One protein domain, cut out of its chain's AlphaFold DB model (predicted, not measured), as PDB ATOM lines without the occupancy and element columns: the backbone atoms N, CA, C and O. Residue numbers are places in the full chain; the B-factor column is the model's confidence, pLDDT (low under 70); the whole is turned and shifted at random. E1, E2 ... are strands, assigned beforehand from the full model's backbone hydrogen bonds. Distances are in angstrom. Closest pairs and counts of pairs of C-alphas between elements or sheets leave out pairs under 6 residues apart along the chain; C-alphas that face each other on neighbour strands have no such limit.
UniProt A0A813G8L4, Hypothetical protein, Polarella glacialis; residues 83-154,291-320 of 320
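Overview. This is residues 83 to 154 and 291 to 320 of the 320 residues of the protein "Hypothetical protein" of Polarella glacialis (UniProt A0A813G8L4). With little regular structure, this is a strongly twisted sheet of long strands E1 and E5 side by side, short E3 and E4 along E5's other side, and a separate ribbon, E2 with E6; residues 308 to 313 stick out. The 102 printed residues include six strands, E1 to E6 in order, holding 38 residues, and no named helix: all strand, with antiparallel pairs. The whole is loose, radius of gyration of the C-alphas 16.3 A, spanning 45 by 34 by 19 A.

Along the chain. E1, residues 93 to 102, 28.6 A long, begins at C-alpha 93 (139.415, 163.707, 136.504). E2 is residues 117 to 121, E3 130 to 132, E4 136 to 140, E5 144 to 153, 28.6 A. E6, residues 299 to 303, ends at (159.857, 167.305, 143.175).

Arrangement. Within hydrogen-bond range are N 96 and O 149 of E1 and E5, 2.8 A, and N 302 and O 118 of E6 and E2, 2.8 A. E4 and E5 form a hairpin. E2 and E5 are only just apart, closest 8.3 A.

Size, cuts and confidence. Residues 155 to 290 are cut out; C-alphas 154 and 291 are 13.6 A apart. The E1 to E2 link is long. Residues 305 to 320 have pLDDT under 70.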
ATOM      1  N   HIS A  83     143.341 153.929 129.925       90.31
ATOM      2  CA  HIS A  83     141.912 153.722 130.097       90.31
ATOM      3  C   HIS A  83     141.269 154.939 130.764       90.31
ATOM      4  O   HIS A  83     141.662 155.349 131.850       90.31
ATOM      5  N   PHE A  84     140.236 155.483 130.125       91.00
ATOM      6  CA  PHE A  84     139.481 156.614 130.652       91.00
ATOM      7  C   PHE A  84     138.273 156.106 131.440       91.00
ATOM      8  O   PHE A  84     137.437 155.381 130.892       91.00
ATOM      9  N   ASP A  85     138.153 156.529 132.699       91.06
ATOM     10  CA  ASP A  85     136.951 156.306 133.504       91.06
ATOM     11  C   ASP A  85     136.026 157.521 133.386       91.06
ATOM     12  O   ASP A  85     136.308 158.610 133.887       91.06
ATOM     13  N   LEU A  86     134.898 157.331 132.706       94.19
ATOM     14  CA  LEU A  86     133.935 158.382 132.405       94.19
ATOM     15  C   LEU A  86     132.670 158.292 133.264       94.19
ATOM     16  O   LEU A  86     131.721 159.031 133.011       94.19
ATOM     17  N   HIS A  87     132.627 157.452 134.307       93.00
ATOM     18  CA  HIS A  87     131.443 157.340 135.170       93.00
ATOM     19  C   HIS A  87     130.989 158.697 135.725       93.00
ATOM     20  O   HIS A  87     129.794 158.990 135.752       93.00
ATOM     21  N   HIS A  88     131.942 159.553 136.108       93.56
ATOM     22  CA  HIS A  88     131.677 160.874 136.687       93.56
ATOM     23  C   HIS A  88     131.566 162.010 135.661       93.56
ATOM     24  O   HIS A  88     131.491 163.174 136.057       93.56
ATOM     25  N   PHE A  89     131.554 161.704 134.362       94.00
ATOM     26  CA  PHE A  89     131.442 162.713 133.313       94.00
ATOM     27  C   PHE A  89     130.190 163.597 133.518       94.00
ATOM     28  O   PHE A  89     129.106 163.060 133.781       94.00
ATOM     29  N   PRO A  90     130.292 164.939 133.403       93.56
ATOM     30  CA  PRO A  90     131.434 165.735 132.919       93.56
ATOM     31  C   PRO A  90     132.381 166.239 134.024       93.56
ATOM     32  O   PRO A  90     133.249 167.068 133.764       93.56
ATOM     33  N   PHE A  91     132.179 165.821 135.273       94.31
ATOM     34  CA  PHE A  91     132.963 166.266 136.430       94.31
ATOM     35  C   PHE A  91     134.230 165.430 136.639       94.31
ATOM     36  O   PHE A  91     134.800 165.441 137.729       94.31
ATOM     37  N   ASP A  92     134.642 164.670 135.631       93.38
ATOM     38  CA  ASP A  92     135.697 163.677 135.705       93.38
ATOM     39  C   ASP A  92     137.102 164.286 135.831       93.38
ATOM     40  O   ASP A  92     137.403 165.396 135.371       93.38
ATOM     41  N   ILE A  93     137.968 163.515 136.486       93.62
ATOM     42  CA  ILE A  93     139.415 163.707 136.504       93.62
ATOM     43  C   ILE A  93     140.013 162.451 135.892       93.62
ATOM     44  O   ILE A  93     139.704 161.350 136.342       93.62
ATOM     45  N   GLN A  94     140.869 162.627 134.894       93.75
ATOM     46  CA  GLN A  94     141.591 161.537 134.255       93.75
ATOM     47  C   GLN A  94     143.039 161.547 134.738       93.75
ATOM     48  O   GLN A  94     143.675 162.603 134.793       93.75
ATOM     49  N   ALA A  95     143.542 160.374 135.105       93.25
ATOM     50  CA  ALA A  95     144.933 160.160 135.476       93.25
ATOM     51  C   ALA A  95     145.652 159.541 134.275       93.25
ATOM     52  O   ALA A  95     145.516 158.351 134.027       93.25
ATOM     53  N   LEU A  96     146.372 160.361 133.508       93.62
ATOM     54  CA  LEU A  96     147.119 159.913 132.336       93.62
ATOM     55  C   LEU A  96     148.466 159.351 132.792       93.62
ATOM     56  O   LEU A  96     149.364 160.092 133.200       93.62
ATOM     57  N   SER A  97     148.590 158.037 132.754       94.31
ATOM     58  CA  SER A  97     149.733 157.290 133.251       94.31
ATOM     59  C   SER A  97     150.851 157.182 132.210       94.31
ATOM     60  O   SER A  97     150.643 156.934 131.021       94.31
ATOM     61  N   ILE A  98     152.085 157.352 132.671       94.50
ATOM     62  CA  ILE A  98     153.302 156.988 131.951       94.50
ATOM     63  C   ILE A  98     154.025 155.972 132.825       94.50
ATOM     64  O   ILE A  98     154.580 156.318 133.873       94.50
ATOM     65  N   GLU A  99     153.986 154.709 132.413       94.50
ATOM     66  CA  GLU A  99     154.541 153.600 133.184       94.50
ATOM     67  C   GLU A  99     155.985 153.322 132.768       94.50
ATOM     68  O   GLU A  99     156.232 152.775 131.696       94.50
ATOM     69  N   PHE A 100     156.960 153.638 133.618       93.31
ATOM     70  CA  PHE A 100     158.356 153.293 133.362       93.31
ATOM     71  C   PHE A 100     158.691 151.931 133.966       93.31
ATOM     72  O   PHE A 100     158.457 151.704 135.155       93.31
ATOM     73  N   ARG A 101     159.298 151.037 133.176       91.56
ATOM     74  CA  ARG A 101     159.760 149.716 133.633       91.56
ATOM     75  C   ARG A 101     161.161 149.383 133.144       91.56
ATOM     76  O   ARG A 101     161.517 149.653 131.995       91.56
ATOM     77  N   GLN A 102     161.934 148.747 134.018       89.31
ATOM     78  CA  GLN A 102     163.191 148.100 133.656       89.31
ATOM     79  C   GLN A 102     162.911 146.725 133.037       89.31
ATOM     80  O   GLN A 102     162.462 145.810 133.732       89.31
ATOM     81  N   ASN A 103     163.213 146.557 131.749       81.12
ATOM     82  CA  ASN A 103     162.887 145.327 131.010       81.12
ATOM     83  C   ASN A 103     164.038 144.317 130.912       81.12
ATOM     84  O   ASN A 103     163.855 143.261 130.316       81.12
ATOM     85  N   ASP A 104     165.210 144.609 131.482       82.75
ATOM     86  CA  ASP A 104     166.354 143.693 131.450       82.75
ATOM     87  C   ASP A 104     166.541 142.966 132.797       82.75
ATOM     88  O   ASP A 104     166.965 143.605 133.772       82.75
ATOM     89  N   PRO A 105     166.310 141.636 132.860       81.31
ATOM     90  CA  PRO A 105     166.499 140.833 134.067       81.31
ATOM     91  C   PRO A 105     167.893 140.944 134.684       81.31
ATOM     92  O   PRO A 105     168.031 140.862 135.901       81.31
ATOM     93  N   LYS A 106     168.931 141.165 133.866       79.31
ATOM     94  CA  LYS A 106     170.324 141.263 134.337       79.31
ATOM     95  C   LYS A 106     170.607 142.558 135.099       79.31
ATOM     96  O   LYS A 106     171.632 142.661 135.771       79.31
ATOM     97  N   SER A 107     169.728 143.550 134.960       75.31
ATOM     98  CA  SER A 107     169.884 144.898 135.510       75.31
ATOM     99  C   SER A 107     169.008 145.157 136.744       75.31
ATOM    100  O   SER A 107     169.228 146.132 137.461       75.31
ATOM    101  N   TRP A 108     168.070 144.251 137.038       74.94
ATOM    102  CA  TRP A 108     167.023 144.430 138.048       74.94
ATOM    103  C   TRP A 108     167.514 144.650 139.477       74.94
ATOM    104  O   TRP A 108     166.884 145.408 140.214       74.94
ATOM    105  N   ASP A 109     168.615 144.012 139.867       80.31
ATOM    106  CA  ASP A 109     169.187 144.165 141.212       80.31
ATOM    107  C   ASP A 109     170.254 145.271 141.269       80.31
ATOM    108  O   ASP A 109     170.730 145.634 142.345       80.31
ATOM    109  N   LEU A 110     170.626 145.829 140.111       82.44
ATOM    110  CA  LEU A 110     171.662 146.857 139.990       82.44
ATOM    111  C   LEU A 110     171.084 148.274 140.056       82.44
ATOM    112  O   LEU A 110     171.755 149.187 140.543       82.44
ATOM    113  N   PHE A 111     169.853 148.473 139.573       85.81
ATOM    114  CA  PHE A 111     169.250 149.797 139.450       85.81
ATOM    115  C   PHE A 111     167.923 149.912 140.193       85.81
ATOM    116  O   PHE A 111     167.047 149.060 140.098       85.81
ATOM    117  N   ASP A 112     167.743 151.044 140.868       87.31
ATOM    118  CA  ASP A 112     166.477 151.434 141.484       87.31
ATOM    119  C   ASP A 112     165.847 152.565 140.663       87.31
ATOM    120  O   ASP A 112     166.335 153.703 140.671       87.31
ATOM    121  N   LEU A 113     164.781 152.242 139.928       88.88
ATOM    122  CA  LEU A 113     164.052 153.200 139.107       88.88
ATOM    123  C   LEU A 113     163.257 154.140 140.016       88.88
ATOM    124  O   LEU A 113     162.393 153.715 140.781       88.88
ATOM    125  N   ARG A 114     163.567 155.439 139.951       89.06
ATOM    126  CA  ARG A 114     162.841 156.475 140.691       89.06
ATOM    127  C   ARG A 114     162.683 157.725 139.851       89.06
ATOM    128  O   ARG A 114     163.676 158.323 139.439       89.06
ATOM    129  N   VAL A 115     161.447 158.187 139.725       90.50
ATOM    130  CA  VAL A 115     161.158 159.518 139.191       90.50
ATOM    131  C   VAL A 115     161.431 160.547 140.285       90.50
ATOM    132  O   VAL A 115     160.924 160.451 141.403       90.50
ATOM    133  N   ARG A 116     162.316 161.502 139.990       87.19
ATOM    134  CA  ARG A 116     162.769 162.516 140.955       87.19
ATOM    135  C   ARG A 116     162.013 163.820 140.816       87.19
ATOM    136  O   ARG A 116     161.588 164.381 141.824       87.19
ATOM    137  N   PHE A 117     161.857 164.267 139.582       89.12
ATOM    138  CA  PHE A 117     161.138 165.474 139.240       89.12
ATOM    139  C   PHE A 117     160.287 165.218 138.000       89.12
ATOM    140  O   PHE A 117     160.675 164.437 137.132       89.12
ATOM    141  N   VAL A 118     159.139 165.880 137.935       90.81
ATOM    142  CA  VAL A 118     158.323 165.984 136.725       90.81
ATOM    143  C   VAL A 118     158.236 167.460 136.390       90.81
ATOM    144  O   VAL A 118     157.894 168.272 137.251       90.81
ATOM    145  N   GLN A 119     158.586 167.805 135.156       91.06
ATOM    146  CA  GLN A 119     158.565 169.175 134.679       91.06
ATOM    147  C   GLN A 119     157.806 169.253 133.363       91.06
ATOM    148  O   GLN A 119     157.987 168.409 132.491       91.06
ATOM    149  N   PHE A 120     156.989 170.289 133.206       89.12
ATOM    150  CA  PHE A 120     156.295 170.563 131.954       89.12
ATOM    151  C   PHE A 120     156.276 172.060 131.648       89.12
ATOM    152  O   PHE A 120     156.393 172.915 132.536       89.12
ATOM    153  N   HIS A 121     156.158 172.366 130.359       89.31
ATOM    154  CA  HIS A 121     156.017 173.726 129.861       89.31
ATOM    155  C   HIS A 121     154.547 174.166 129.929       89.31
ATOM    156  O   HIS A 121     153.647 173.341 129.804       89.31
ATOM    157  N   LYS A 122     154.280 175.468 130.064       83.25
ATOM    158  CA  LYS A 122     152.912 176.017 130.157       83.25
ATOM    159  C   LYS A 122     151.997 175.649 128.978       83.25
ATOM    160  O   LYS A 122     150.786 175.664 129.139       83.25
ATOM    161  N   ILE A 123     152.576 175.344 127.811       84.88
ATOM    162  CA  ILE A 123     151.841 174.961 126.588       84.88
ATOM    163  C   ILE A 123     151.694 173.443 126.423       84.88
ATOM    164  O   ILE A 123     151.208 172.999 125.398       84.88
ATOM    165  N   ALA A 124     152.138 172.641 127.398       84.19
ATOM    166  CA  ALA A 124     152.100 171.182 127.290       84.19
ATOM    167  C   ALA A 124     150.672 170.626 127.156       84.19
ATOM    168  O   ALA A 124     150.492 169.523 126.651       84.19
ATOM    169  N   LEU A 125     149.666 171.383 127.604       85.56
ATOM    170  CA  LEU A 125     148.265 171.056 127.390       85.56
ATOM    171  C   LEU A 125     147.702 171.907 126.249       85.56
ATOM    172  O   LEU A 125     147.401 173.083 126.436       85.56
ATOM    173  N   GLU A 126     147.545 171.292 125.081       85.94
ATOM    174  CA  GLU A 126     146.966 171.944 123.900       85.94
ATOM    175  C   GLU A 126     145.431 171.923 123.911       85.94
ATOM    176  O   GLU A 126     144.787 172.815 123.364       85.94
ATOM    177  N   MET A 127     144.832 170.914 124.553       88.31
ATOM    178  CA  MET A 127     143.383 170.729 124.571       88.31
ATOM    179  C   MET A 127     142.701 171.702 125.549       88.31
ATOM    180  O   MET A 127     142.908 171.584 126.760       88.31
ATOM    181  N   PRO A 128     141.824 172.607 125.073       87.94
ATOM    182  CA  PRO A 128     141.190 173.628 125.912       87.94
ATOM    183  C   PRO A 128     140.090 173.072 126.827       87.94
ATOM    184  O   PRO A 128     139.628 173.767 127.725       87.94
ATOM    185  N   GLU A 129     139.644 171.834 126.599       89.88
ATOM    186  CA  GLU A 129     138.619 171.168 127.412       89.88
ATOM    187  C   GLU A 129     139.144 170.677 128.773       89.88
ATOM    188  O   GLU A 129     138.347 170.357 129.660       89.88
ATOM    189  N   TRP A 130     140.466 170.647 128.955       92.06
ATOM    190  CA  TRP A 130     141.121 170.122 130.145       92.06
ATOM    191  C   TRP A 130     141.846 171.215 130.926       92.06
ATOM    192  O   TRP A 130     142.310 172.218 130.390       92.06
ATOM    193  N   GLN A 131     142.014 170.968 132.218       91.38
ATOM    194  CA  GLN A 131     142.874 171.723 133.107       91.38
ATOM    195  C   GLN A 131     143.871 170.778 133.770       91.38
ATOM    196  O   GLN A 131     143.472 169.768 134.349       91.38
ATOM    197  N   MET A 132     145.157 171.125 133.742       90.88
ATOM    198  CA  MET A 132     146.193 170.339 134.415       90.88
ATOM    199  C   MET A 132     146.109 170.468 135.940       90.88
ATOM    200  O   MET A 132     145.882 171.550 136.494       90.88
ATOM    201  N   LEU A 133     146.327 169.346 136.612       91.94
ATOM    202  CA  LEU A 133     146.406 169.211 138.059       91.94
ATOM    203  C   LEU A 133     147.819 168.756 138.459       91.94
ATOM    204  O   LEU A 133     148.617 168.353 137.611       91.94
ATOM    205  N   GLU A 134     148.139 168.831 139.753       91.19
ATOM    206  CA  GLU A 134     149.421 168.341 140.276       91.19
ATOM    207  C   GLU A 134     149.659 166.866 139.893       91.19
ATOM    208  O   GLU A 134     148.789 166.027 140.152       91.19
ATOM    209  N   PRO A 135     150.819 166.529 139.292       92.81
ATOM    210  CA  PRO A 135     151.135 165.150 138.957       92.81
ATOM    211  C   PRO A 135     151.426 164.336 140.218       92.81
ATOM    212  O   PRO A 135     151.886 164.864 141.235       92.81
ATOM    213  N   THR A 136     151.223 163.028 140.133       92.06
ATOM    214  CA  THR A 136     151.602 162.074 141.181       92.06
ATOM    215  C   THR A 136     152.607 161.074 140.624       92.06
ATOM    216  O   THR A 136     152.694 160.830 139.420       92.06
ATOM    217  N   VAL A 137     153.419 160.514 141.516       92.88
ATOM    218  CA  VAL A 137     154.380 159.463 141.183       92.88
ATOM    219  C   VAL A 137     154.096 158.275 142.080       92.88
ATOM    220  O   VAL A 137     154.149 158.397 143.307       92.88
ATOM    221  N   ILE A 138     153.835 157.128 141.467       91.56
ATOM    222  CA  ILE A 138     153.577 155.863 142.148       91.56
ATOM    223  C   ILE A 138     154.781 154.956 141.917       91.56
ATOM    224  O   ILE A 138     155.104 154.592 140.789       91.56
ATOM    225  N   LYS A 139     155.487 154.607 142.995       89.88
ATOM    226  CA  LYS A 139     156.630 153.690 142.928       89.88
ATOM    227  C   LYS A 139     156.158 152.251 143.135       89.88
ATOM    228  O   LYS A 139     155.701 151.909 144.223       89.88
ATOM    229  N   GLU A 140     156.377 151.398 142.141       87.88
ATOM    230  CA  GLU A 140     156.019 149.975 142.153       87.88
ATOM    231  C   GLU A 140     157.282 149.112 142.308       87.88
ATOM    232  O   GLU A 140     157.778 148.454 141.389       87.88
ATOM    233  N   GLY A 141     157.865 149.155 143.508       85.25
ATOM    234  CA  GLY A 141     159.137 148.488 143.789       85.25
ATOM    235  C   GLY A 141     160.322 149.131 143.059       85.25
ATOM    236  O   GLY A 141     160.271 150.287 142.654       85.25
ATOM    237  N   ASN A 142     161.435 148.405 142.929       84.44
ATOM    238  CA  ASN A 142     162.676 148.963 142.363       84.44
ATOM    239  C   ASN A 142     162.693 148.989 140.825       84.44
ATOM    240  O   ASN A 142     163.537 149.652 140.226       84.44
ATOM    241  N   LYS A 143     161.778 148.253 140.187       87.69
ATOM    242  CA  LYS A 143     161.807 147.966 138.744       87.69
ATOM    243  C   LYS A 143     160.828 148.816 137.947       87.69
ATOM    244  O   LYS A 143     161.031 148.981 136.746       87.69
ATOM    245  N   ALA A 144     159.786 149.326 138.598       91.31
ATOM    246  CA  ALA A 144     158.703 150.047 137.958       91.31
ATOM    247  C   ALA A 144     158.356 151.325 138.729       91.31
ATOM    248  O   ALA A 144     158.435 151.399 139.958       91.31
ATOM    249  N   THR A 145     158.016 152.376 137.997       93.75
ATOM    250  CA  THR A 145     157.493 153.622 138.558       93.75
ATOM    251  C   THR A 145     156.576 154.256 137.531       93.75
ATOM    252  O   THR A 145     156.961 154.409 136.374       93.75
ATOM    253  N   SER A 146     155.402 154.672 137.975       94.50
ATOM    254  CA  SER A 146     154.378 155.279 137.137       94.50
ATOM    255  C   SER A 146     154.251 156.758 137.480       94.50
ATOM    256  O   SER A 146     154.280 157.145 138.652       94.50
ATOM    257  N   VAL A 147     154.155 157.598 136.456       94.56
ATOM    258  CA  VAL A 147     153.857 159.029 136.594       94.56
ATOM    259  C   VAL A 147     152.438 159.247 136.115       94.56
ATOM    260  O   VAL A 147     152.150 158.955 134.962       94.56
ATOM    261  N   GLU A 148     151.568 159.774 136.967       94.38
ATOM    262  CA  GLU A 148     150.191 160.085 136.585       94.38
ATOM    263  C   GLU A 148     150.028 161.597 136.428       94.38
ATOM    264  O   GLU A 148     150.079 162.379 137.389       94.38
ATOM    265  N   LEU A 149     149.821 162.015 135.185       92.56
ATOM    266  CA  LEU A 149     149.468 163.377 134.828       92.56
ATOM    267  C   LEU A 149     147.956 163.530 134.970       92.56
ATOM    268  O   LEU A 149     147.175 162.991 134.191       92.56
ATOM    269  N   HIS A 150     147.540 164.262 135.994       93.25
ATOM    270  CA  HIS A 150     146.131 164.448 136.291       93.25
ATOM    271  C   HIS A 150     145.558 165.613 135.477       93.25
ATOM    272  O   HIS A 150     146.084 166.729 135.515       93.25
ATOM    273  N   VAL A 151     144.448 165.374 134.783       93.19
ATOM    274  CA  VAL A 151     143.712 166.396 134.031       93.19
ATOM    275  C   VAL A 151     142.245 166.413 134.443       93.19
ATOM    276  O   VAL A 151     141.618 165.374 134.623       93.19
ATOM    277  N   ARG A 152     141.684 167.610 134.615       93.62
ATOM    278  CA  ARG A 152     140.284 167.832 134.991       93.62
ATOM    279  C   ARG A 152     139.516 168.456 133.845       93.62
ATOM    280  O   ARG A 152     139.975 169.445 133.283       93.62
ATOM    281  N   ARG A 153     138.333 167.931 133.543       93.00
ATOM    282  CA  ARG A 153     137.482 168.477 132.486       93.00
ATOM    283  C   ARG A 153     136.828 169.792 132.911       93.00
ATOM    284  O   ARG A 153     136.347 169.933 134.041       93.00
ATOM    285  N   PHE A 154     136.742 170.752 131.994       92.44
ATOM    286  CA  PHE A 154     135.911 171.942 132.173       92.44
ATOM    287  C   PHE A 154     134.431 171.594 131.969       92.44
ATOM    288  O   PHE A 154     133.893 171.622 130.865       92.44
ATOM    289  N   ILE A 291     146.642 173.438 138.696       85.81
ATOM    290  CA  ILE A 291     147.806 174.245 138.361       85.81
ATOM    291  C   ILE A 291     147.309 175.460 137.590       85.81
ATOM    292  O   ILE A 291     146.658 175.334 136.552       85.81
ATOM    293  N   TYR A 292     147.600 176.646 138.115       82.88
ATOM    294  CA  TYR A 292     147.263 177.901 137.458       82.88
ATOM    295  C   TYR A 292     148.465 178.413 136.670       82.88
ATOM    296  O   TYR A 292     149.597 178.437 137.167       82.88
ATOM    297  N   VAL A 293     148.218 178.824 135.426       80.38
ATOM    298  CA  VAL A 293     149.248 179.462 134.612       80.38
ATOM    299  C   VAL A 293     149.506 180.858 135.182       80.38
ATOM    300  O   VAL A 293     148.594 181.677 135.257       80.38
ATOM    301  N   VAL A 294     150.738 181.121 135.610       82.12
ATOM    302  CA  VAL A 294     151.154 182.391 136.216       82.12
ATOM    303  C   VAL A 294     151.883 183.196 135.148       82.12
ATOM    304  O   VAL A 294     152.772 182.677 134.468       82.12
ATOM    305  N   GLY A 295     151.513 184.469 134.990       79.56
ATOM    306  CA  GLY A 295     152.179 185.373 134.054       79.56
ATOM    307  C   GLY A 295     153.691 185.423 134.305       79.56
ATOM    308  O   GLY A 295     154.128 185.623 135.432       79.56
ATOM    309  N   GLY A 296     154.490 185.203 133.258       82.31
ATOM    310  CA  GLY A 296     155.958 185.201 133.331       82.31
ATOM    311  C   GLY A 296     156.612 183.855 133.681       82.31
ATOM    312  O   GLY A 296     157.819 183.718 133.498       82.31
ATOM    313  N   LYS A 297     155.851 182.833 134.105       85.88
ATOM    314  CA  LYS A 297     156.375 181.484 134.390       85.88
ATOM    315  C   LYS A 297     156.083 180.543 133.220       85.88
ATOM    316  O   LYS A 297     154.935 180.325 132.847       85.88
ATOM    317  N   ASN A 298     157.136 179.984 132.623       87.44
ATOM    318  CA  ASN A 298     157.010 179.066 131.482       87.44
ATOM    319  C   ASN A 298     157.087 177.591 131.885       87.44
ATOM    320  O   ASN A 298     156.525 176.748 131.193       87.44
ATOM    321  N   TRP A 299     157.763 177.283 132.990       87.88
ATOM    322  CA  TRP A 299     158.044 175.920 133.421       87.88
ATOM    323  C   TRP A 299     157.533 175.667 134.834       87.88
ATOM    324  O   TRP A 299     157.713 176.490 135.734       87.88
ATOM    325  N   TYR A 300     156.944 174.492 135.019       88.19
ATOM    326  CA  TYR A 300     156.420 174.010 136.290       88.19
ATOM    327  C   TYR A 300     157.148 172.728 136.653       88.19
ATOM    328  O   TYR A 300     157.192 171.816 135.834       88.19
ATOM    329  N   ALA A 301     157.734 172.673 137.849       87.69
ATOM    330  CA  ALA A 301     158.538 171.546 138.303       87.69
ATOM    331  C   ALA A 301     158.021 171.020 139.646       87.69
ATOM    332  O   ALA A 301     157.869 171.776 140.607       87.69
ATOM    333  N   PHE A 302     157.797 169.710 139.708       87.00
ATOM    334  CA  PHE A 302     157.307 168.994 140.879       87.00
ATOM    335  C   PHE A 302     158.368 168.005 141.342       87.00
ATOM    336  O   PHE A 302     158.777 167.132 140.580       87.00
ATOM    337  N   ASN A 303     158.823 168.151 142.586       85.94
ATOM    338  CA  ASN A 303     159.857 167.305 143.175       85.94
ATOM    339  C   ASN A 303     159.222 166.199 144.022       85.94
ATOM    340  O   ASN A 303     158.507 166.485 144.982       85.94
ATOM    341  N   PHE A 304     159.548 164.947 143.710       83.25
ATOM    342  CA  PHE A 304     159.010 163.763 144.387       83.25
ATOM    343  C   PHE A 304     160.039 163.059 145.272       83.25
ATOM    344  O   PHE A 304     159.664 162.321 146.179       83.25
ATOM    345  N   ALA A 305     161.341 163.297 145.067       69.94
ATOM    346  CA  ALA A 305     162.370 162.763 145.955       69.94
ATOM    347  C   ALA A 305     163.685 163.561 145.914       69.94
ATOM    348  O   ALA A 305     164.154 163.942 144.846       69.94
ATOM    349  N   ILE A 306     164.347 163.705 147.069       64.19
ATOM    350  CA  ILE A 306     165.624 164.434 147.205       64.19
ATOM    351  C   ILE A 306     166.750 163.681 146.476       64.19
ATOM    352  O   ILE A 306     166.956 162.492 146.764       64.19
ATOM    353  N   PRO A 307     167.503 164.323 145.562       62.72
ATOM    354  CA  PRO A 307     168.666 163.710 144.930       62.72
ATOM    355  C   PRO A 307     169.656 163.177 145.970       62.72
ATOM    356  O   PRO A 307     169.877 163.798 147.006       62.72
ATOM    357  N   LEU A 308     170.291 162.032 145.699       57.97
ATOM    358  CA  LEU A 308     171.231 161.412 146.647       57.97
ATOM    359  C   LEU A 308     172.410 162.330 147.019       57.97
ATOM    360  O   LEU A 308     172.914 162.228 148.131       57.97
ATOM    361  N   PHE A 309     172.805 163.235 146.119       55.12
ATOM    362  CA  PHE A 309     173.863 164.226 146.337       55.12
ATOM    363  C   PHE A 309     173.394 165.502 147.069       55.12
ATOM    364  O   PHE A 309     174.229 166.310 147.447       55.12
ATOM    365  N   MET A 310     172.085 165.679 147.297       51.84
ATOM    366  CA  MET A 310     171.506 166.775 148.100       51.84
ATOM    367  C   MET A 310     170.990 166.304 149.473       51.84
ATOM    368  O   MET A 310     170.270 167.040 150.152       51.84
ATOM    369  N   LYS A 311     171.308 165.072 149.902       47.31
ATOM    370  CA  LYS A 311     170.941 164.581 151.244       47.31
ATOM    371  C   LYS A 311     171.454 165.566 152.308       47.31
ATOM    372  O   LYS A 311     172.658 165.699 152.477       47.31
ATOM    373  N   GLY A 312     170.532 166.231 153.009       49.75
ATOM    374  CA  GLY A 312     170.833 167.242 154.033       49.75
ATOM    375  C   GLY A 312     170.197 168.617 153.789       49.75
ATOM    376  O   GLY A 312     170.151 169.417 154.717       49.75
ATOM    377  N   GLN A 313     169.659 168.889 152.594       40.72
ATOM    378  CA  GLN A 313     168.905 170.121 152.330       40.72
ATOM    379  C   GLN A 313     167.387 169.886 152.448       40.72
ATOM    380  O   GLN A 313     166.888 168.877 151.939       40.72
ATOM    381  N   PRO A 314     166.631 170.779 153.121       39.19
ATOM    382  CA  PRO A 314     165.185 170.637 153.250       39.19
ATOM    383  C   PRO A 314     164.507 170.708 151.878       39.19
ATOM    384  O   PRO A 314     164.895 171.501 151.018       39.19
ATOM    385  N   ILE A 315     163.460 169.897 151.686       43.50
ATOM    386  CA  ILE A 315     162.591 169.982 150.509       43.50
ATOM    387  C   ILE A 315     161.873 171.328 150.578       43.50
ATOM    388  O   ILE A 315     160.844 171.457 151.241       43.50
ATOM    389  N   LYS A 316     162.382 172.337 149.873       38.78
ATOM    390  CA  LYS A 316     161.533 173.455 149.478       38.78
ATOM    391  C   LYS A 316     160.603 172.907 148.401       38.78
ATOM    392  O   LYS A 316     161.007 172.751 147.249       38.78
ATOM    393  N   ARG A 317     159.366 172.555 148.775       37.94
ATOM    394  CA  ARG A 317     158.279 172.567 147.788       37.94
ATOM    395  C   ARG A 317     158.343 173.961 147.181       37.94
ATOM    396  O   ARG A 317     158.320 174.927 147.937       37.94
ATOM    397  N   ALA A 318     158.551 174.049 145.871       37.44
ATOM    398  CA  ALA A 318     158.449 175.327 145.196       37.44
ATOM    399  C   ALA A 318     157.055 175.857 145.532       37.44
ATOM    400  O   ALA A 318     156.060 175.226 145.176       37.44
ATOM    401  N   GLU A 319     157.001 176.922 146.331       32.84
ATOM    402  CA  GLU A 319     155.774 177.673 146.530       32.84
ATOM    403  C   GLU A 319     155.314 178.081 145.127       32.84
ATOM    404  O   GLU A 319     156.111 178.577 144.320       32.84
ATOM    405  N   LEU A 320     154.092 177.658 144.796       36.16
ATOM    406  CA  LEU A 320     153.523 177.709 143.453       36.16
ATOM    407  C   LEU A 320     153.503 179.130 142.900       36.16
ATOM    408  O   LEU A 320     153.029 180.020 143.636       36.16
TER     409      LEU A 320